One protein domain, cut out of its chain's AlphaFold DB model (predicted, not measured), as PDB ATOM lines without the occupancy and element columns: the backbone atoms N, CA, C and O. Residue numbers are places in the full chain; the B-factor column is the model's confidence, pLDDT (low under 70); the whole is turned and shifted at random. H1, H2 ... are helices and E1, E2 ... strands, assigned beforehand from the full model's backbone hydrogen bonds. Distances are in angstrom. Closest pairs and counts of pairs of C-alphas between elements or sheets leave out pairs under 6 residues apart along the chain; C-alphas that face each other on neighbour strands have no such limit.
ATOM      1  N   MET A 591     180.300 241.064 127.389       85.12
ATOM      2  CA  MET A 591     181.749 240.997 127.496       85.12
ATOM      3  C   MET A 591     182.336 242.202 126.778       85.12
ATOM      4  O   MET A 591     181.834 242.581 125.721       85.12
ATOM      5  N   TRP A 592     183.374 242.770 127.372       86.94
ATOM      6  CA  TRP A 592     184.185 243.836 126.816       86.94
ATOM      7  C   TRP A 592     185.640 243.384 126.771       86.94
ATOM      8  O   TRP A 592     186.124 242.738 127.708       86.94
ATOM      9  N   THR A 593     186.321 243.725 125.684       82.56
ATOM     10  CA  THR A 593     187.710 243.327 125.395       82.56
ATOM     11  C   THR A 593     188.562 244.550 125.041       82.56
ATOM     12  O   THR A 593     188.126 245.691 125.227       82.56
ATOM     13  N   GLU A 594     189.796 244.336 124.572       78.44
ATOM     14  CA  GLU A 594     190.772 245.391 124.277       78.44
ATOM     15  C   GLU A 594     190.178 246.589 123.529       78.44
ATOM     16  O   GLU A 594     189.493 246.473 122.512       78.44
ATOM     17  N   GLY A 595     190.491 247.786 124.027       73.38
ATOM     18  CA  GLY A 595     190.143 249.034 123.363       73.38
ATOM     19  C   GLY A 595     188.700 249.502 123.565       73.38
ATOM     20  O   GLY A 595     188.422 250.650 123.193       73.38
ATOM     21  N   GLU A 596     187.830 248.695 124.179       81.38
ATOM     22  CA  GLU A 596     186.491 249.097 124.620       81.38
ATOM     23  C   GLU A 596     186.531 249.832 125.970       81.38
ATOM     24  O   GLU A 596     187.478 249.706 126.748       81.38
ATOM     25  N   GLU A 597     185.522 250.665 126.230       82.56
ATOM     26  CA  GLU A 597     185.439 251.493 127.436       82.56
ATOM     27  C   GLU A 597     184.377 250.936 128.393       82.56
ATOM     28  O   GLU A 597     183.202 250.826 128.035       82.56
ATOM     29  N   VAL A 598     184.789 250.617 129.620       82.38
ATOM     30  CA  VAL A 598     183.930 250.141 130.710       82.38
ATOM     31  C   VAL A 598     184.094 251.092 131.890       82.38
ATOM     32  O   VAL A 598     185.206 251.357 132.332       82.38
ATOM     33  N   GLU A 599     182.988 251.663 132.374       78.62
ATOM     34  CA  GLU A 599     182.980 252.600 133.516       78.62
ATOM     35  C   GLU A 599     183.953 253.797 133.388       78.62
ATOM     36  O   GLU A 599     184.426 254.350 134.380       78.62
ATOM     37  N   GLY A 600     184.240 254.242 132.160       74.75
ATOM     38  CA  GLY A 600     185.155 255.360 131.898       74.75
ATOM     39  C   GLY A 600     186.637 254.972 131.821       74.75
ATOM     40  O   GLY A 600     187.493 255.851 131.701       74.75
ATOM     41  N   GLN A 601     186.955 253.676 131.903       78.31
ATOM     42  CA  GLN A 601     188.296 253.130 131.710       78.31
ATOM     43  C   GLN A 601     188.355 252.326 130.418       78.31
ATOM     44  O   GLN A 601     187.448 251.560 130.101       78.31
ATOM     45  N   ARG A 602     189.434 252.510 129.661       80.19
ATOM     46  CA  ARG A 602     189.660 251.773 128.422       80.19
ATOM     47  C   ARG A 602     190.443 250.506 128.727       80.19
ATOM     48  O   ARG A 602     191.492 250.599 129.359       80.19
ATOM     49  N   LEU A 603     189.938 249.364 128.276       81.75
ATOM     50  CA  LEU A 603     190.556 248.071 128.540       81.75
ATOM     51  C   LEU A 603     191.877 247.929 127.782       81.75
ATOM     52  O   LEU A 603     191.970 248.262 126.595       81.75
ATOM     53  N   GLU A 604     192.895 247.455 128.500       76.62
ATOM     54  CA  GLU A 604     194.208 247.132 127.947       76.62
ATOM     55  C   GLU A 604     194.160 245.829 127.132       76.62
ATOM     56  O   GLU A 604     193.189 245.074 127.181       76.62
ATOM     57  N   ALA A 605     195.217 245.579 126.354       68.06
ATOM     58  CA  ALA A 605     195.290 244.478 125.396       68.06
ATOM     59  C   ALA A 605     195.227 243.078 126.018       68.06
ATOM     60  O   ALA A 605     195.076 242.098 125.308       68.06
ATOM     61  N   ASP A 606     195.352 242.959 127.328       79.62
ATOM     62  CA  ASP A 606     195.413 241.708 128.070       79.62
ATOM     63  C   ASP A 606     194.267 241.556 129.081       79.62
ATOM     64  O   ASP A 606     194.272 240.622 129.886       79.62
ATOM     65  N   GLN A 607     193.278 242.456 129.039       83.69
ATOM     66  CA  GLN A 607     192.161 242.498 129.976       83.69
ATOM     67  C   GLN A 607     190.832 242.190 129.294       83.69
ATOM     68  O   GLN A 607     190.535 242.666 128.199       83.69
ATOM     69  N   ALA A 608     189.991 241.437 129.998       87.38
ATOM     70  CA  ALA A 608     188.603 241.225 129.626       87.38
ATOM     71  C   ALA A 608     187.698 241.491 130.825       87.38
ATOM     72  O   ALA A 608     187.992 241.090 131.956       87.38
ATOM     73  N   VAL A 609     186.569 242.138 130.558       89.94
ATOM     74  CA  VAL A 609     185.514 242.344 131.545       89.94
ATOM     75  C   VAL A 609     184.269 241.618 131.078       89.94
ATOM     76  O   VAL A 609     183.821 241.794 129.951       89.94
ATOM     77  N   TRP A 610     183.686 240.808 131.947       91.19
ATOM     78  CA  TRP A 610     182.440 240.109 131.695       91.19
ATOM     79  C   TRP A 610     181.423 240.423 132.774       91.19
ATOM     80  O   TRP A 610     181.684 240.291 133.962       91.19
ATOM     81  N   SER A 611     180.220 240.780 132.357       90.06
ATOM     82  CA  SER A 611     179.101 240.962 133.258       90.06
ATOM     83  C   SER A 611     178.090 239.829 133.077       90.06
ATOM     84  O   SER A 611     177.502 239.728 131.991       90.06
ATOM     85  N   PRO A 612     177.858 238.984 134.106       88.81
ATOM     86  CA  PRO A 612     176.860 237.921 134.057       88.81
ATOM     87  C   PRO A 612     175.434 238.465 133.987       88.81
ATOM     88  O   PRO A 612     175.164 239.649 134.196       88.81
ATOM     89  N   SER A 613     174.502 237.573 133.689       83.25
ATOM     90  CA  SER A 613     173.081 237.864 133.553       83.25
ATOM     91  C   SER A 613     172.311 237.578 134.839       83.25
ATOM     92  O   SER A 613     172.028 236.430 135.147       83.25
ATOM     93  N   ASN A 614     171.843 238.606 135.539       82.75
ATOM     94  CA  ASN A 614     170.853 238.458 136.609       82.75
ATOM     95  C   ASN A 614     171.248 237.530 137.772       82.75
ATOM     96  O   ASN A 614     170.640 236.478 137.998       82.75
ATOM     97  N   LEU A 615     172.259 237.925 138.536       88.00
ATOM     98  CA  LEU A 615     172.576 237.237 139.779       88.00
ATOM     99  C   LEU A 615     171.425 237.389 140.777       88.00
ATOM    100  O   LEU A 615     170.855 238.466 140.914       88.00
ATOM    101  N   GLN A 616     171.106 236.313 141.495       87.56
ATOM    102  CA  GLN A 616     170.166 236.350 142.616       87.56
ATOM    103  C   GLN A 616     170.729 237.165 143.780       87.56
ATOM    104  O   GLN A 616     171.930 237.131 144.037       87.56
ATOM    105  N   ASP A 617     169.839 237.847 144.497       86.88
ATOM    106  CA  ASP A 617     170.165 238.646 145.679       86.88
ATOM    107  C   ASP A 617     170.392 237.773 146.917       86.88
ATOM    108  O   ASP A 617     169.770 236.720 147.062       86.88
ATOM    109  N   ARG A 618     171.169 238.285 147.876       86.94
ATOM    110  CA  ARG A 618     171.434 237.681 149.193       86.94
ATOM    111  C   ARG A 618     172.118 236.314 149.154       86.94
ATOM    112  O   ARG A 618     172.032 235.560 150.126       86.94
ATOM    113  N   GLU A 619     172.849 236.022 148.087       89.31
ATOM    114  CA  GLU A 619     173.522 234.741 147.873       89.31
ATOM    115  C   GLU A 619     175.043 234.892 147.755       89.31
ATOM    116  O   GLU A 619     175.561 235.938 147.347       89.31
ATOM    117  N   TRP A 620     175.757 233.821 148.119       90.31
ATOM    118  CA  TRP A 620     177.198 233.682 147.895       90.31
ATOM    119  C   TRP A 620     177.461 233.070 146.522       90.31
ATOM    120  O   TRP A 620     176.875 232.044 146.174       90.31
ATOM    121  N   TRP A 621     178.393 233.671 145.792       91.88
ATOM    122  CA  TRP A 621     178.748 233.296 144.429       91.88
ATOM    123  C   TRP A 621     180.233 232.971 144.323       91.88
ATOM    124  O   TRP A 621     181.058 233.570 145.016       91.88
ATOM    125  N   TYR A 622     180.560 232.039 143.435       91.75
ATOM    126  CA  TYR A 622     181.910 231.635 143.065       91.75
ATOM    127  C   TYR A 622     182.100 231.864 141.573       91.75
ATOM    128  O   TYR A 622     181.179 231.622 140.798       91.75
ATOM    129  N   TRP A 623     183.283 232.307 141.159       92.81
ATOM    130  CA  TRP A 623     183.562 232.575 139.750       92.81
ATOM    131  C   TRP A 623     184.981 232.172 139.353       92.81
ATOM    132  O   TRP A 623     185.881 232.099 140.195       92.81
ATOM    133  N   ARG A 624     185.166 231.862 138.071       91.31
ATOM    134  CA  ARG A 624     186.450 231.486 137.466       91.31
ATOM    135  C   ARG A 624     186.492 231.899 135.998       91.31
ATOM    136  O   ARG A 624     185.447 232.114 135.386       91.31
ATOM    137  N   VAL A 625     187.687 231.972 135.424       91.06
ATOM    138  CA  VAL A 625     187.891 232.300 134.008       91.06
ATOM    139  C   VAL A 625     188.980 231.425 133.392       91.06
ATOM    140  O   VAL A 625     189.891 230.964 134.079       91.06
ATOM    141  N   ARG A 626     188.867 231.164 132.092       89.31
ATOM    142  CA  ARG A 626     189.900 230.540 131.254       89.31
ATOM    143  C   ARG A 626     189.935 231.214 129.887       89.31
ATOM    144  O   ARG A 626     189.025 231.972 129.552       89.31
ATOM    145  N   VAL A 627     190.962 230.920 129.100       88.94
ATOM    146  CA  VAL A 627     191.162 231.518 127.773       88.94
ATOM    147  C   VAL A 627     191.405 230.459 126.700       88.94
ATOM    148  O   VAL A 627     191.779 229.326 127.008       88.94
ATOM    149  N   THR A 628     191.151 230.832 125.451       86.69
ATOM    150  CA  THR A 628     191.389 230.039 124.239       86.69
ATOM    151  C   THR A 628     191.889 230.951 123.122       86.69
ATOM    152  O   THR A 628     191.518 232.120 123.079       86.69
ATOM    153  N   ASP A 629     192.716 230.430 122.226       83.56
ATOM    154  CA  ASP A 629     193.145 231.073 120.978       83.56
ATOM    155  C   ASP A 629     192.221 230.750 119.786       83.56
ATOM    156  O   ASP A 629     192.371 231.331 118.712       83.56
ATOM    157  N   ASP A 630     191.200 229.904 119.983       80.69
ATOM    158  CA  ASP A 630     190.173 229.564 118.989       80.69
ATOM    159  C   ASP A 630     189.139 230.692 118.800       80.69
ATOM    160  O   ASP A 630     187.928 230.515 118.989       80.69
ATOM    161  N   VAL A 631     189.591 231.893 118.445       78.81
ATOM    162  CA  VAL A 631     188.705 233.056 118.270       78.81
ATOM    163  C   VAL A 631     187.802 232.898 117.035       78.81
ATOM    164  O   VAL A 631     186.663 233.373 117.038       78.81
ATOM    165  N   ASP A 632     188.275 232.174 116.016       77.69
ATOM    166  CA  ASP A 632     187.577 231.961 114.740       77.69
ATOM    167  C   ASP A 632     186.401 230.966 114.828       77.69
ATOM    168  O   ASP A 632     185.496 231.002 113.989       77.69
ATOM    169  N   ILE A 633     186.365 230.101 115.851       78.88
ATOM    170  CA  ILE A 633     185.276 229.132 116.046       78.88
ATOM    171  C   ILE A 633     184.071 229.853 116.650       78.88
ATOM    172  O   ILE A 633     184.137 230.404 117.753       78.88
ATOM    173  N   ALA A 634     182.949 229.858 115.929       75.31
ATOM    174  CA  ALA A 634     181.765 230.620 116.315       75.31
ATOM    175  C   ALA A 634     181.061 230.062 117.565       75.31
ATOM    176  O   ALA A 634     180.529 230.854 118.346       75.31
ATOM    177  N   ASP A 635     181.063 228.739 117.752       76.25
ATOM    178  CA  ASP A 635     180.501 228.071 118.927       76.25
ATOM    179  C   ASP A 635     181.533 228.002 120.072       76.25
ATOM    180  O   ASP A 635     182.551 227.321 119.934       76.25
ATOM    181  N   PRO A 636     181.306 228.677 121.216       77.44
ATOM    182  CA  PRO A 636     182.221 228.618 122.350       77.44
ATOM    183  C   PRO A 636     182.373 227.225 122.970       77.44
ATOM    184  O   PRO A 636     183.406 226.982 123.599       77.44
ATOM    185  N   ASP A 637     181.384 226.336 122.827       76.00
ATOM    186  CA  ASP A 637     181.432 224.983 123.398       76.00
ATOM    187  C   ASP A 637     182.373 224.055 122.604       76.00
ATOM    188  O   ASP A 637     182.900 223.100 123.172       76.00
ATOM    189  N   LYS A 638     182.666 224.378 121.334       75.44
ATOM    190  CA  LYS A 638     183.582 223.624 120.452       75.44
ATOM    191  C   LYS A 638     185.050 224.097 120.504       75.44
ATOM    192  O   LYS A 638     185.918 223.570 119.807       75.44
ATOM    193  N   ARG A 639     185.358 225.109 121.323       83.06
ATOM    194  CA  ARG A 639     186.715 225.676 121.470       83.06
ATOM    195  C   ARG A 639     187.577 224.859 122.436       83.06
ATOM    196  O   ARG A 639     187.082 224.356 123.446       83.06
ATOM    197  N   THR A 640     188.884 224.792 122.194       82.50
ATOM    198  CA  THR A 640     189.849 224.180 123.119       82.50
ATOM    199  C   THR A 640     190.392 225.228 124.082       82.50
ATOM    200  O   THR A 640     190.935 226.256 123.688       82.50
ATOM    201  N   TYR A 641     190.244 224.986 125.383       83.50
ATOM    202  CA  TYR A 641     190.632 225.958 126.402       83.50
ATOM    203  C   TYR A 641     191.857 225.515 127.205       83.50
ATOM    204  O   TYR A 641     192.072 224.322 127.455       83.50
ATOM    205  N   GLY A 642     192.604 226.512 127.671       83.31
ATOM    206  CA  GLY A 642     193.684 226.358 128.633       83.31
ATOM    207  C   GLY A 642     193.184 226.100 130.064       83.31
ATOM    208  O   GLY A 642     191.985 225.896 130.301       83.31
ATOM    209  N   PRO A 643     194.095 226.091 131.051       84.81
ATOM    210  CA  PRO A 643     193.762 225.882 132.455       84.81
ATOM    211  C   PRO A 643     192.857 226.989 133.017       84.81
ATOM    212  O   PRO A 643     192.933 228.156 132.634       84.81
ATOM    213  N   TRP A 644     192.008 226.609 133.975       85.94
ATOM    214  CA  TRP A 644     191.190 227.549 134.742       85.94
ATOM    215  C   TRP A 644     192.044 228.409 135.686       85.94
ATOM    216  O   TRP A 644     193.042 227.944 136.239       85.94
ATOM    217  N   SER A 645     191.597 229.641 135.934       87.62
ATOM    218  CA  SER A 645     192.103 230.507 137.003       87.62
ATOM    219  C   SER A 645     191.857 229.923 138.400       87.62
ATOM    220  O   SER A 645     191.092 228.971 138.590       87.62
ATOM    221  N   SER A 646     192.415 230.572 139.428       86.06
ATOM    222  CA  SER A 646     191.917 230.403 140.800       86.06
ATOM    223  C   SER A 646     190.428 230.758 140.887       86.06
ATOM    224  O   SER A 646     189.961 231.611 140.134       86.06
ATOM    225  N   VAL A 647     189.695 230.141 141.817       88.31
ATOM    226  CA  VAL A 647     188.276 230.444 142.061       88.31
ATOM    227  C   VAL A 647     188.158 231.667 142.974       88.31
ATOM    228  O   VAL A 647     188.737 231.686 144.061       88.31
ATOM    229  N   GLY A 648     187.406 232.679 142.545       89.19
ATOM    230  CA  GLY A 648     187.025 233.841 143.351       89.19
ATOM    231  C   GLY A 648     185.661 233.644 144.014       89.19
ATOM    232  O   GLY A 648     184.899 232.767 143.610       89.19
ATOM    233  N   TYR A 649     185.332 234.454 145.025       91.62
ATOM    234  CA  TYR A 649     184.015 234.428 145.673       91.62
ATOM    235  C   TYR A 649     183.569 235.818 146.147       91.62
ATOM    236  O   TYR A 649     184.412 236.630 146.527       91.62
ATOM    237  N   PHE A 650     182.259 236.077 146.152       92.38
ATOM    238  CA  PHE A 650     181.646 237.346 146.579       92.38
ATOM    239  C   PHE A 650     180.201 237.136 147.078       92.38
ATOM    240  O   PHE A 650     179.636 236.049 146.927       92.38
ATOM    241  N   TYR A 651     179.603 238.162 147.689       91.69
ATOM    242  CA  TYR A 651     178.217 238.155 148.174       91.69
ATOM    243  C   TYR A 651     177.378 239.226 147.472       91.69
ATOM    244  O   TYR A 651     177.845 240.339 147.263       91.69
ATOM    245  N   THR A 652     176.130 238.916 147.138       90.69
ATOM    246  CA  THR A 652     175.188 239.857 146.502       90.69
ATOM    247  C   THR A 652     174.243 240.475 147.532       90.69
ATOM    248  O   THR A 652     173.688 239.767 148.369       90.69
ATOM    249  N   ASN A 653     174.051 241.795 147.497       88.81
ATOM    250  CA  ASN A 653     173.152 242.520 148.397       88.81
ATOM    251  C   ASN A 653     172.586 243.791 147.748       88.81
ATOM    252  O   ASN A 653     172.920 244.913 148.129       88.81
ATOM    253  N   PHE A 654     171.703 243.614 146.775       83.69
ATOM    254  CA  PHE A 654     170.997 244.708 146.113       83.69
ATOM    255  C   PHE A 654     169.565 244.909 146.636       83.69
ATOM    256  O   PHE A 654     168.939 245.924 146.345       83.69
ATOM    257  N   GLY A 655     169.050 244.011 147.484       70.88
ATOM    258  CA  GLY A 655     167.748 244.147 148.154       70.88
ATOM    259  C   GLY A 655     167.768 244.899 149.490       70.88
ATOM    260  O   GLY A 655     166.870 244.690 150.310       70.88
ATOM    261  N   GLY A 656     168.800 245.709 149.755       68.19
ATOM    262  CA  GLY A 656     168.851 246.658 150.880       68.19
ATOM    263  C   GLY A 656     168.907 246.055 152.291       68.19
ATOM    264  O   GLY A 656     168.683 246.772 153.268       68.19
ATOM    265  N   ALA A 657     169.189 244.756 152.433       75.00
ATOM    266  CA  ALA A 657     169.372 244.130 153.743       75.00
ATOM    267  C   ALA A 657     170.768 244.415 154.316       75.00
ATOM    268  O   ALA A 657     171.675 244.868 153.620       75.00
ATOM    269  N   SER A 658     170.958 244.134 155.607       79.56
ATOM    270  CA  SER A 658     172.301 244.131 156.192       79.56
ATOM    271  C   SER A 658     173.081 242.918 155.664       79.56
ATOM    272  O   SER A 658     172.613 241.794 155.867       79.56
ATOM    273  N   PRO A 659     174.237 243.110 155.000       82.38
ATOM    274  CA  PRO A 659     175.038 241.996 154.510       82.38
ATOM    275  C   PRO A 659     175.638 241.205 155.687       82.38
ATOM    276  O   PRO A 659     175.791 241.746 156.789       82.38
ATOM    277  N   PRO A 660     175.992 239.924 155.485       80.50
ATOM    278  CA  PRO A 660     176.640 239.118 156.508       80.50
ATOM    279  C   PRO A 660     177.984 239.734 156.919       80.50
ATOM    280  O   PRO A 660     178.808 240.087 156.082       80.50
ATOM    281  N   THR A 661     178.222 239.841 158.228       75.44
ATOM    282  CA  THR A 661     179.412 240.502 158.793       75.44
ATOM    283  C   THR A 661     180.707 239.705 158.601       75.44
ATOM    284  O   THR A 661     181.793 240.260 158.742       75.44
ATOM    285  N   GLN A 662     180.606 238.396 158.348       78.62
ATOM    286  CA  GLN A 662     181.737 237.494 158.118       78.62
ATOM    287  C   GLN A 662     181.371 236.444 157.068       78.62
ATOM    288  O   GLN A 662     180.234 235.966 157.032       78.62
ATOM    289  N   THR A 663     182.356 236.042 156.263       79.19
ATOM    290  CA  THR A 663     182.233 234.910 155.341       79.19
ATOM    291  C   THR A 663     182.001 233.619 156.135       79.19
ATOM    292  O   THR A 663     182.812 233.289 157.005       79.19
ATOM    293  N   PRO A 664     180.923 232.859 155.869       81.00
ATOM    294  CA  PRO A 664     180.675 231.601 156.560       81.00
ATOM    295  C   PRO A 664     181.829 230.600 156.345       81.00
ATOM    296  O   PRO A 664     182.278 230.446 155.209       81.00
ATOM    297  N   PRO A 665     182.271 229.843 157.372       76.38
ATOM    298  CA  PRO A 665     183.372 228.876 157.238       76.38
ATOM    299  C   PRO A 665     183.156 227.846 156.120       76.38
ATOM    300  O   PRO A 665     184.084 227.491 155.405       76.38
ATOM    301  N   GLN A 666     181.898 227.451 155.897       79.19
ATOM    302  CA  GLN A 666     181.507 226.519 154.836       79.19
ATOM    303  C   GLN A 666     181.872 227.011 153.426       79.19
ATOM    304  O   GLN A 666     182.119 226.191 152.546       79.19
ATOM    305  N   VAL A 667     181.890 228.328 153.192       79.25
ATOM    306  CA  VAL A 667     182.279 228.925 151.902       79.25
ATOM    307  C   VAL A 667     183.778 228.731 151.673       79.25
ATOM    308  O   VAL A 667     184.195 228.309 150.597       79.25
ATOM    309  N   LEU A 668     184.580 228.962 152.715       77.56
ATOM    310  CA  LEU A 668     186.034 228.797 152.681       77.56
ATOM    311  C   LEU A 668     186.432 227.323 152.509       77.56
ATOM    312  O   LEU A 668     187.311 227.014 151.705       77.56
ATOM    313  N   ASP A 669     185.741 226.408 153.196       76.69
ATOM    314  CA  ASP A 669     185.962 224.963 153.062       76.69
ATOM    315  C   ASP A 669     185.666 224.472 151.634       76.69
ATOM    316  O   ASP A 669     186.433 223.697 151.058       76.69
ATOM    317  N   ARG A 670     184.569 224.952 151.027       78.62
ATOM    318  CA  ARG A 670     184.208 224.632 149.634       78.62
ATOM    319  C   ARG A 670     185.233 225.171 148.639       78.62
ATOM    320  O   ARG A 670     185.574 224.459 147.699       78.62
ATOM    321  N   LEU A 671     185.747 226.381 148.862       76.50
ATOM    322  CA  LEU A 671     186.783 226.993 148.027       76.50
ATOM    323  C   LEU A 671     188.075 226.165 148.036       76.50
ATOM    324  O   LEU A 671     188.641 225.884 146.981       76.50
ATOM    325  N   ALA A 672     188.514 225.723 149.219       70.62
ATOM    326  CA  ALA A 672     189.698 224.877 149.365       70.62
ATOM    327  C   ALA A 672     189.537 223.533 148.632       70.62
ATOM    328  O   ALA A 672     190.477 223.040 148.007       70.62
ATOM    329  N   LEU A 673     188.332 222.960 148.668       70.62
ATOM    330  CA  LEU A 673     188.006 221.699 148.004       70.62
ATOM    331  C   LEU A 673     187.905 221.849 146.477       70.62
ATOM    332  O   LEU A 673     188.327 220.955 145.741       70.62
ATOM    333  N   ALA A 674     187.386 222.982 145.999       69.75
ATOM    334  CA  ALA A 674     187.364 223.334 144.584       69.75
ATOM    335  C   ALA A 674     188.787 223.515 144.043       69.75
ATOM    336  O   ALA A 674     189.152 222.837 143.088       69.75
ATOM    337  N   ALA A 675     189.632 224.299 144.722       66.12
ATOM    338  CA  ALA A 675     191.029 224.517 144.337       66.12
ATOM    339  C   ALA A 675     191.837 223.208 144.200       66.12
ATOM    340  O   ALA A 675     192.696 223.101 143.329       66.12
ATOM    341  N   GLN A 676     191.535 222.186 145.011       62.47
ATOM    342  CA  GLN A 676     192.150 220.855 144.897       62.47
ATOM    343  C   GLN A 676     191.649 220.037 143.693       62.47
ATOM    344  O   GLN A 676     192.378 219.180 143.195       62.47
ATOM    345  N   ARG A 677     190.414 220.266 143.226       62.22
ATOM    346  CA  ARG A 677     189.793 219.550 142.093       62.22
ATOM    347  C   ARG A 677     190.043 220.217 140.739       62.22
ATOM    348  O   ARG A 677     190.104 219.513 139.736       62.22
ATOM    349  N   SER A 678     190.201 221.541 140.705       55.22
ATOM    350  CA  SER A 678     190.356 222.344 139.482       55.22
ATOM    351  C   SER A 678     191.678 222.126 138.735       55.22
ATOM    352  O   SER A 678     191.839 222.646 137.638       55.22
ATOM    353  N   ALA A 679     192.623 221.366 139.300       51.06
ATOM    354  CA  ALA A 679     194.000 221.341 138.818       51.06
ATOM    355  C   ALA A 679     194.266 220.500 137.551       51.06
ATOM    356  O   ALA A 679     195.322 220.695 136.967       51.06
ATOM    357  N   HIS A 680     193.394 219.576 137.107       49.28
ATOM    358  CA  HIS A 680     193.821 218.621 136.058       49.28
ATOM    359  C   HIS A 680     192.752 217.964 135.166       49.28
ATOM    360  O   HIS A 680     193.114 217.065 134.409       49.28
ATOM    361  N   ARG A 681     191.460 218.316 135.238       48.81
ATOM    362  CA  ARG A 681     190.440 217.466 134.589       48.81
ATOM    363  C   ARG A 681     190.181 217.714 133.097       48.81
ATOM    364  O   ARG A 681     189.995 216.719 132.412       48.81
ATOM    365  N   ASP A 682     190.254 218.949 132.589       54.75
ATOM    366  CA  ASP A 682     189.704 219.259 131.248       54.75
ATOM    367  C   ASP A 682     190.510 220.286 130.412       54.75
ATOM    368  O   ASP A 682     190.003 220.820 129.428       54.75
ATOM    369  N   SER A 683     191.742 220.630 130.802       59.69
ATOM    370  CA  SER A 683     192.564 221.636 130.101       59.69
ATOM    371  C   SER A 683     193.500 220.982 129.084       59.69
ATOM    372  O   SER A 683     194.440 220.288 129.477       59.69
ATOM    373  N   VAL A 684     193.226 221.208 127.797       62.84
ATOM    374  CA  VAL A 684     193.969 220.635 126.657       62.84
ATOM    375  C   VAL A 684     194.872 221.682 125.984       62.84
ATOM    376  O   VAL A 684     195.847 221.309 125.343       62.84
ATOM    377  N   GLY A 685     194.577 222.978 126.148       62.31
ATOM    378  CA  GLY A 685     195.340 224.077 125.542       62.31
ATOM    379  C   GLY A 685     196.568 224.531 126.346       62.31
ATOM    380  O   GLY A 685     196.613 224.395 127.570       62.31
ATOM    381  N   ASP A 686     197.542 225.120 125.642       68.25
ATOM    382  CA  ASP A 686     198.837 225.590 126.175       68.25
ATOM    383  C   ASP A 686     198.811 227.047 126.704       68.25
ATOM    384  O   ASP A 686     199.855 227.615 127.042       68.25
ATOM    385  N   GLN A 687     197.642 227.697 126.769       75.00
ATOM    386  CA  GLN A 687     197.542 229.111 127.152       75.00
ATOM    387  C   GLN A 687     197.810 229.332 128.664       75.00
ATOM    388  O   GLN A 687     197.500 228.464 129.486       75.00
ATOM    389  N   PRO A 688     198.366 230.488 129.085       75.06
ATOM    390  CA  PRO A 688     198.597 230.783 130.503       75.06
ATOM    391  C   PRO A 688     197.281 230.994 131.281       75.06
ATOM    392  O   PRO A 688     196.314 231.525 130.728       75.06
ATOM    393  N   PRO A 689     197.223 230.621 132.578       79.62
ATOM    394  CA  PRO A 689     196.024 230.808 133.388       79.62
ATOM    395  C   PRO A 689     195.767 232.304 133.656       79.62
ATOM    396  O   PRO A 689     196.675 232.998 134.125       79.62
ATOM    397  N   PRO A 690     194.544 232.810 133.417       86.81
ATOM    398  CA  PRO A 690     194.200 234.203 133.694       86.81
ATOM    399  C   PRO A 690     194.127 234.503 135.202       86.81
ATOM    400  O   PRO A 690     193.784 233.640 136.016       86.81
ATOM    401  N   GLN A 691     194.407 235.754 135.574       88.50
ATOM    402  CA  GLN A 691     194.294 236.285 136.933       88.50
ATOM    403  C   GLN A 691     192.961 237.018 137.145       88.50
ATOM    404  O   GLN A 691     192.500 237.758 136.275       88.50
ATOM    405  N   LEU A 692     192.354 236.839 138.325       89.94
ATOM    406  CA  LEU A 692     191.119 237.522 138.729       89.94
ATOM    407  C   LEU A 692     191.425 238.922 139.283       89.94
ATOM    408  O   LEU A 692     192.216 239.034 140.218       89.94
ATOM    409  N   GLN A 693     190.766 239.964 138.767       89.81
ATOM    410  CA  GLN A 693     190.953 241.355 139.210       89.81
ATOM    411  C   GLN A 693     189.804 241.853 140.103       89.81
ATOM    412  O   GLN A 693     190.041 242.372 141.193       89.81
ATOM    413  N   TRP A 694     188.551 241.679 139.673       88.50
ATOM    414  CA  TRP A 694     187.361 242.114 140.420       88.50
ATOM    415  C   TRP A 694     186.169 241.198 140.084       88.50
ATOM    416  O   TRP A 694     186.081 240.786 138.926       88.50
ATOM    417  N   PRO A 695     185.251 240.863 141.017       88.69
ATOM    418  CA  PRO A 695     185.140 241.312 142.404       88.69
ATOM    419  C   PRO A 695     186.249 240.744 143.280       88.69
ATOM    420  O   PRO A 695     186.710 239.615 143.074       88.69
ATOM    421  N   SER A 696     186.673 241.528 144.265       87.44
ATOM    422  CA  SER A 696     187.664 241.087 145.238       87.44
ATOM    423  C   SER A 696     187.101 239.990 146.151       87.44
ATOM    424  O   SER A 696     185.889 239.815 146.304       87.44
ATOM    425  N   LEU A 697     187.995 239.194 146.741       85.31
ATOM    426  CA  LEU A 697     187.615 238.037 147.555       85.31
ATOM    427  C   LEU A 697     186.761 238.463 148.760       85.31
ATOM    428  O   LEU A 697     187.247 239.133 149.670       85.31
ATOM    429  N   GLY A 698     185.506 238.012 148.788       83.12
ATOM    430  CA  GLY A 698     184.551 238.305 149.856       83.12
ATOM    431  C   GLY A 698     183.877 239.673 149.760       83.12
ATOM    432  O   GLY A 698     183.250 240.096 150.730       83.12
ATOM    433  N   GLU A 699     183.990 240.363 148.625       87.88
ATOM    434  CA  GLU A 699     183.335 241.652 148.390       87.88
ATOM    435  C   GLU A 699     181.805 241.536 148.411       87.88
ATOM    436  O   GLU A 699     181.232 240.502 148.055       87.88
ATOM    437  N   VAL A 700     181.138 242.612 148.834       89.25
ATOM    438  CA  VAL A 700     179.678 242.733 148.779       89.25
ATOM    439  C   VAL A 700     179.311 243.561 147.555       89.25
ATOM    440  O   VAL A 700     179.639 244.740 147.481       89.25
ATOM    441  N   VAL A 701     178.614 242.932 146.619       89.12
ATOM    442  CA  VAL A 701     178.162 243.507 145.354       89.12
ATOM    443  C   VAL A 701     176.709 243.959 145.491       89.12
ATOM    444  O   VAL A 701     175.848 243.183 145.900       89.12
ATOM    445  N   ASP A 702     176.417 245.198 145.111       86.75
ATOM    446  CA  ASP A 702     175.111 245.858 145.253       86.75
ATOM    447  C   ASP A 702     174.307 245.934 143.941       86.75
ATOM    448  O   ASP A 702     173.325 246.670 143.839       86.75
ATOM    449  N   THR A 703     174.685 245.139 142.942       85.38
ATOM    450  CA  THR A 703     174.021 245.056 141.638       85.38
ATOM    451  C   THR A 703     173.759 243.604 141.239       85.38
ATOM    452  O   THR A 703     174.540 242.707 141.552       85.38
ATOM    453  N   ALA A 704     172.670 243.372 140.502       84.50
ATOM    454  CA  ALA A 704     172.363 242.068 139.911       84.50
ATOM    455  C   ALA A 704     173.265 241.724 138.706       84.50
ATOM    456  O   ALA A 704     173.320 240.571 138.291       84.50
ATOM    457  N   ASN A 705     173.968 242.713 138.136       87.44
ATOM    458  CA  ASN A 705     174.848 242.542 136.975       87.44
ATOM    459  C   ASN A 705     176.234 243.176 137.245       87.44
ATOM    460  O   ASN A 705     176.537 244.224 136.675       87.44
ATOM    461  N   PRO A 706     177.062 242.600 138.137       89.62
ATOM    462  CA  PRO A 706     178.438 243.065 138.367       89.62
ATOM    463  C   PRO A 706     179.325 242.936 137.121       89.62
ATOM    464  O   PRO A 706     178.992 242.192 136.208       89.62
ATOM    465  N   ASN A 707     180.461 243.633 137.086       91.12
ATOM    466  CA  ASN A 707     181.448 243.582 135.999       91.12
ATOM    467  C   ASN A 707     182.699 242.790 136.408       91.12
ATOM    468  O   ASN A 707     183.611 243.358 136.985       91.12
ATOM    469  N   PHE A 708     182.781 241.495 136.117       91.44
ATOM    470  CA  PHE A 708     183.937 240.668 136.473       91.44
ATOM    471  C   PHE A 708     185.134 240.956 135.571       91.44
ATOM    472  O   PHE A 708     185.051 240.771 134.362       91.44
ATOM    473  N   ALA A 709     186.255 241.367 136.150       90.75
ATOM    474  CA  ALA A 709     187.467 241.714 135.420       90.75
ATOM    475  C   ALA A 709     188.534 240.623 135.578       90.75
ATOM    476  O   ALA A 709     188.808 240.175 136.695       90.75
ATOM    477  N   ALA A 710     189.163 240.223 134.475       90.12
ATOM    478  CA  ALA A 710     190.291 239.296 134.459       90.12
ATOM    479  C   ALA A 710     191.402 239.776 133.513       90.12
ATOM    480  O   ALA A 710     191.138 240.514 132.564       90.12
ATOM    481  N   GLN A 711     192.636 239.338 133.774       88.56
ATOM    482  CA  GLN A 711     193.826 239.711 133.001       88.56
ATOM    483  C   GLN A 711     194.707 238.494 132.699       88.56
ATOM    484  O   GLN A 711     194.792 237.575 133.515       88.56
ATOM    485  N   VAL A 712     195.381 238.483 131.549       85.38
ATOM    486  CA  VAL A 712     196.358 237.449 131.170       85.38
ATOM    487  C   VAL A 712     197.763 238.041 131.103       85.38
ATOM    488  O   VAL A 712     198.038 238.920 130.297       85.38
ATOM    489  N   ASP A 713     198.700 237.511 131.887       72.69
ATOM    490  CA  ASP A 713     200.097 237.941 131.804       72.69
ATOM    491  C   ASP A 713     200.734 237.456 130.490       72.69
ATOM    492  O   ASP A 713     200.906 236.253 130.283       72.69
ATOM    493  N   GLY A 714     201.129 238.373 129.599       64.12
ATOM    494  CA  GLY A 714     201.890 237.986 128.401       64.12
ATOM    495  C   GLY A 714     201.931 238.960 127.227       64.12
ATOM    496  O   GLY A 714     202.699 238.720 126.299       64.12
ATOM    497  N   GLY A 715     201.151 240.048 127.226       56.97
ATOM    498  CA  GLY A 715     201.146 241.020 126.118       56.97
ATOM    499  C   GLY A 715     200.684 240.442 124.770       56.97
ATOM    500  O   GLY A 715     200.953 241.024 123.719       56.97
ATOM    501  N   VAL A 716     200.018 239.286 124.799       56.88
ATOM    502  CA  VAL A 716     199.339 238.669 123.660       56.88
ATOM    503  C   VAL A 716     197.961 239.328 123.596       56.88
ATOM    504  O   VAL A 716     197.146 239.093 124.481       56.88
ATOM    505  N   GLY A 717     197.742 240.237 122.642       56.50
ATOM    506  CA  GLY A 717     196.515 241.045 122.572       56.50
ATOM    507  C   GLY A 717     195.225 240.206 122.571       56.50
ATOM    508  O   GLY A 717     195.196 239.118 121.988       56.50
ATOM    509  N   THR A 718     194.149 240.700 123.191       56.41
ATOM    510  CA  THR A 718     192.879 239.964 123.365       56.41
ATOM    511  C   THR A 718     192.167 239.674 122.046       56.41
ATOM    512  O   THR A 718     191.387 238.733 121.985       56.41
ATOM    513  N   ASP A 719     192.497 240.374 120.955       58.62
ATOM    514  CA  ASP A 719     192.020 240.025 119.603       58.62
ATOM    515  C   ASP A 719     192.444 238.607 119.165       58.62
ATOM    516  O   ASP A 719     191.851 238.030 118.255       58.62
ATOM    517  N   SER A 720     193.457 238.030 119.820       66.56
ATOM    518  CA  SER A 720     193.916 236.652 119.607       66.56
ATOM    519  C   SER A 720     193.487 235.667 120.700       66.56
ATOM    520  O   SER A 720     193.793 234.484 120.593       66.56
ATOM    521  N   LEU A 721     192.783 236.130 121.743       78.31
ATOM    522  CA  LEU A 721     192.378 235.314 122.887       78.31
ATOM    523  C   LEU A 721     190.908 235.549 123.259       78.31
ATOM    524  O   LEU A 721     190.509 236.624 123.698       78.31
ATOM    525  N   ALA A 722     190.099 234.498 123.184       82.81
ATOM    526  CA  ALA A 722     188.732 234.494 123.681       82.81
ATOM    527  C   ALA A 722     188.685 234.076 125.161       82.81
ATOM    528  O   ALA A 722     189.237 233.049 125.554       82.81
ATOM    529  N   PHE A 723     187.968 234.845 125.981       87.00
ATOM    530  CA  PHE A 723     187.776 234.554 127.400       87.00
ATOM    531  C   PHE A 723     186.471 233.785 127.632       87.00
ATOM    532  O   PHE A 723     185.426 234.114 127.068       87.00
ATOM    533  N   LEU A 724     186.512 232.789 128.513       89.50
ATOM    534  CA  LEU A 724     185.334 232.085 129.011       89.50
ATOM    535  C   LEU A 724     185.266 232.224 130.527       89.50
ATOM    536  O   LEU A 724     186.091 231.669 131.254       89.50
ATOM    537  N   PHE A 725     184.268 232.967 130.988       91.81
ATOM    538  CA  PHE A 725     183.978 233.146 132.402       91.81
ATOM    539  C   PHE A 725     182.839 232.225 132.826       91.81
ATOM    540  O   PHE A 725     181.907 231.989 132.055       91.81
ATOM    541  N   GLU A 726     182.895 231.766 134.072       92.38
ATOM    542  CA  GLU A 726     181.813 231.039 134.724       92.38
ATOM    543  C   GLU A 726     181.544 231.611 136.112       92.38
ATOM    544  O   GLU A 726     182.472 231.980 136.835       92.38
ATOM    545  N   VAL A 727     180.271 231.639 136.499       92.69
ATOM    546  CA  VAL A 727     179.821 232.000 137.845       92.69
ATOM    547  C   VAL A 727     178.719 231.057 138.299       92.69
ATOM    548  O   VAL A 727     177.838 230.714 137.517       92.69
ATOM    549  N   ASP A 728     178.774 230.618 139.551       91.50
ATOM    550  CA  ASP A 728     177.810 229.679 140.125       91.50
ATOM    551  C   ASP A 728     177.703 229.874 141.648       91.50
ATOM    552  O   ASP A 728     178.579 230.444 142.301       91.50
ATOM    553  N   ARG A 729     176.621 229.378 142.243       89.00
ATOM    554  CA  ARG A 729     176.425 229.278 143.695       89.00
ATOM    555  C   ARG A 729     177.179 228.095 144.303       89.00
ATOM    556  O   ARG A 729     177.372 228.040 145.522       89.00
ATOM    557  N   LEU A 730     177.601 227.136 143.481       85.56
ATOM    558  CA  LEU A 730     178.436 226.013 143.893       85.56
ATOM    559  C   LEU A 730     179.875 226.205 143.413       85.56
ATOM    560  O   LEU A 730     180.132 226.467 142.246       85.56
ATOM    561  N   ALA A 731     180.841 225.982 144.306       83.06
ATOM    562  CA  ALA A 731     182.265 226.047 143.961       83.06
ATOM    563  C   ALA A 731     182.711 224.933 142.984       83.06
ATOM    564  O   ALA A 731     183.846 224.939 142.510       83.06
ATOM    565  N   SER A 732     181.841 223.956 142.713       80.81
ATOM    566  CA  SER A 732     182.036 222.897 141.721       80.81
ATOM    567  C   SER A 732     181.660 223.299 140.292       80.81
ATOM    568  O   SER A 732     182.106 222.606 139.381       80.81
ATOM    569  N   PHE A 733     180.936 224.410 140.087       84.94
ATOM    570  CA  PHE A 733     180.469 224.875 138.771       84.94
ATOM    571  C   PHE A 733     179.596 223.848 138.024       84.94
ATOM    572  O   PHE A 733     179.714 223.666 136.815       84.94
ATOM    573  N   ASP A 734     178.742 223.146 138.767       82.81
ATOM    574  CA  ASP A 734     177.757 222.166 138.287       82.81
ATOM    575  C   ASP A 734     176.356 222.417 138.880       82.81
ATOM    576  O   ASP A 734     175.482 221.547 138.840       82.81
ATOM    577  N   GLY A 735     176.143 223.600 139.461       81.94
ATOM    578  CA  GLY A 735     174.885 224.015 140.062       81.94
ATOM    579  C   GLY A 735     173.836 224.458 139.048       81.94
ATOM    580  O   GLY A 735     174.117 224.757 137.891       81.94
ATOM    581  N   GLU A 736     172.591 224.557 139.519       81.38
ATOM    582  CA  GLU A 736     171.442 225.004 138.710       81.38
ATOM    583  C   GLU A 736     171.547 226.469 138.249       81.38
ATOM    584  O   GLU A 736     170.828 226.879 137.340       81.38
ATOM    585  N   PHE A 737     172.430 227.254 138.877       84.94
ATOM    586  CA  PHE A 737     172.616 228.686 138.632       84.94
ATOM    587  C   PHE A 737     173.941 229.006 137.935       84.94
ATOM    588  O   PHE A 737     174.356 230.166 137.929       84.94
ATOM    589  N   LEU A 738     174.603 227.995 137.366       87.75
ATOM    590  CA  LEU A 738     175.786 228.195 136.545       87.75
ATOM    591  C   LEU A 738     175.445 229.115 135.368       87.75
ATOM    592  O   LEU A 738     174.539 228.826 134.588       87.75
ATOM    593  N   GLN A 739     176.198 230.201 135.230       88.69
ATOM    594  CA  GLN A 739     176.162 231.063 134.056       88.69
ATOM    595  C   GLN A 739     177.545 231.156 133.441       88.69
ATOM    596  O   GLN A 739     178.545 231.317 134.148       88.69
ATOM    597  N   ARG A 740     177.583 231.111 132.116       89.12
ATOM    598  CA  ARG A 740     178.791 231.210 131.309       89.12
ATOM    599  C   ARG A 740     178.768 232.481 130.478       89.12
ATOM    600  O   ARG A 740     177.713 232.931 130.032       89.12
ATOM    601  N   SER A 741     179.937 233.029 130.163       87.19
ATOM    602  CA  SER A 741     180.022 234.131 129.193       87.19
ATOM    603  C   SER A 741     179.591 233.735 127.777       87.19
ATOM    604  O   SER A 741     179.262 234.606 126.978       87.19
ATOM    605  N   ALA A 742     179.557 232.434 127.480       80.31
ATOM    606  CA  ALA A 742     179.038 231.873 126.236       80.31
ATOM    607  C   ALA A 742     177.499 231.805 126.176       80.31
ATOM    608  O   ALA A 742     176.933 231.732 125.080       80.31
ATOM    609  N   ASP A 743     176.816 231.836 127.325       77.69
ATOM    610  CA  ASP A 743     175.367 231.676 127.373       77.69
ATOM    611  C   ASP A 743     174.679 232.854 126.685       77.69
ATOM    612  O   ASP A 743     174.953 234.025 126.963       77.69
ATOM    613  N   ARG A 744     173.736 232.544 125.790       70.69
ATOM    614  CA  ARG A 744     172.875 233.549 125.158       70.69
ATOM    615  C   ARG A 744     171.434 233.400 125.630       70.69
ATOM    616  O   ARG A 744     170.978 232.281 125.869       70.69
TER     617      ARG A 744
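Overview. This is residues 591 to 744 of the 900 residues of an uncharacterized protein of Gemmatimonadetes bacterium (UniProt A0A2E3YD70). With little regular structure, this loop-rich body has two small sheets partly face to face, the larger strongly twisted and curled, and helix H1 grazing it. Of 154 printed residues, 50 are in named elements, mixed, ordered E1 E2 E3 H1 E4 E5 E6 E7. Sheet E5 E3 E2 E7 is mixed; E1 E6 E4 is antiparallel. It is compact, radius of gyration of the C-alphas 15.4 A, spans 44 by 38 by 27 A.

Along the chain. E1 spans residues 607 to 611, from C-alpha 607 at (192.161, 242.498, 129.976). E2 is 620 to 628, 27.8 A; E3 648 to 652; H1 665 to 677, 18.9 A; E4 691 to 694; E5 699 to 701; E6 708 to 711; E7 722 to 728, 20.3 A, ending at (177.810, 229.679, 140.125).

Arrangement. E2 and E7 are antiparallel, N 624 to O 726 3.0 A. E2 and E3 form a hairpin, N 621 to O 650 2.9 A. E5 is parallel to E3, N 701 to O 651 2.8 A. E6 is antiparallel to E1, N 610 to O 708 2.8 A, and to E4, N 691 to O 711 2.8 A. Between the sheets, the closest C-alphas of E1 and E7, Ala 608 and Phe 723, are 7.1 A apart. H1 grazes the larger sheet with residues 667 to 671; every O i to N i+4 pair in H1 is within hydrogen-bond range.

Size, cuts and confidence. The farthest C-alphas, Asp 632 and Ser 658, are 45.8 A apart. The printed part has no cut. The links E2 to E3, E3 to H1 and H1 to E4 are long. Residues 605, 656, 674 to 686 and 714 to 720 have pLDDT under 70.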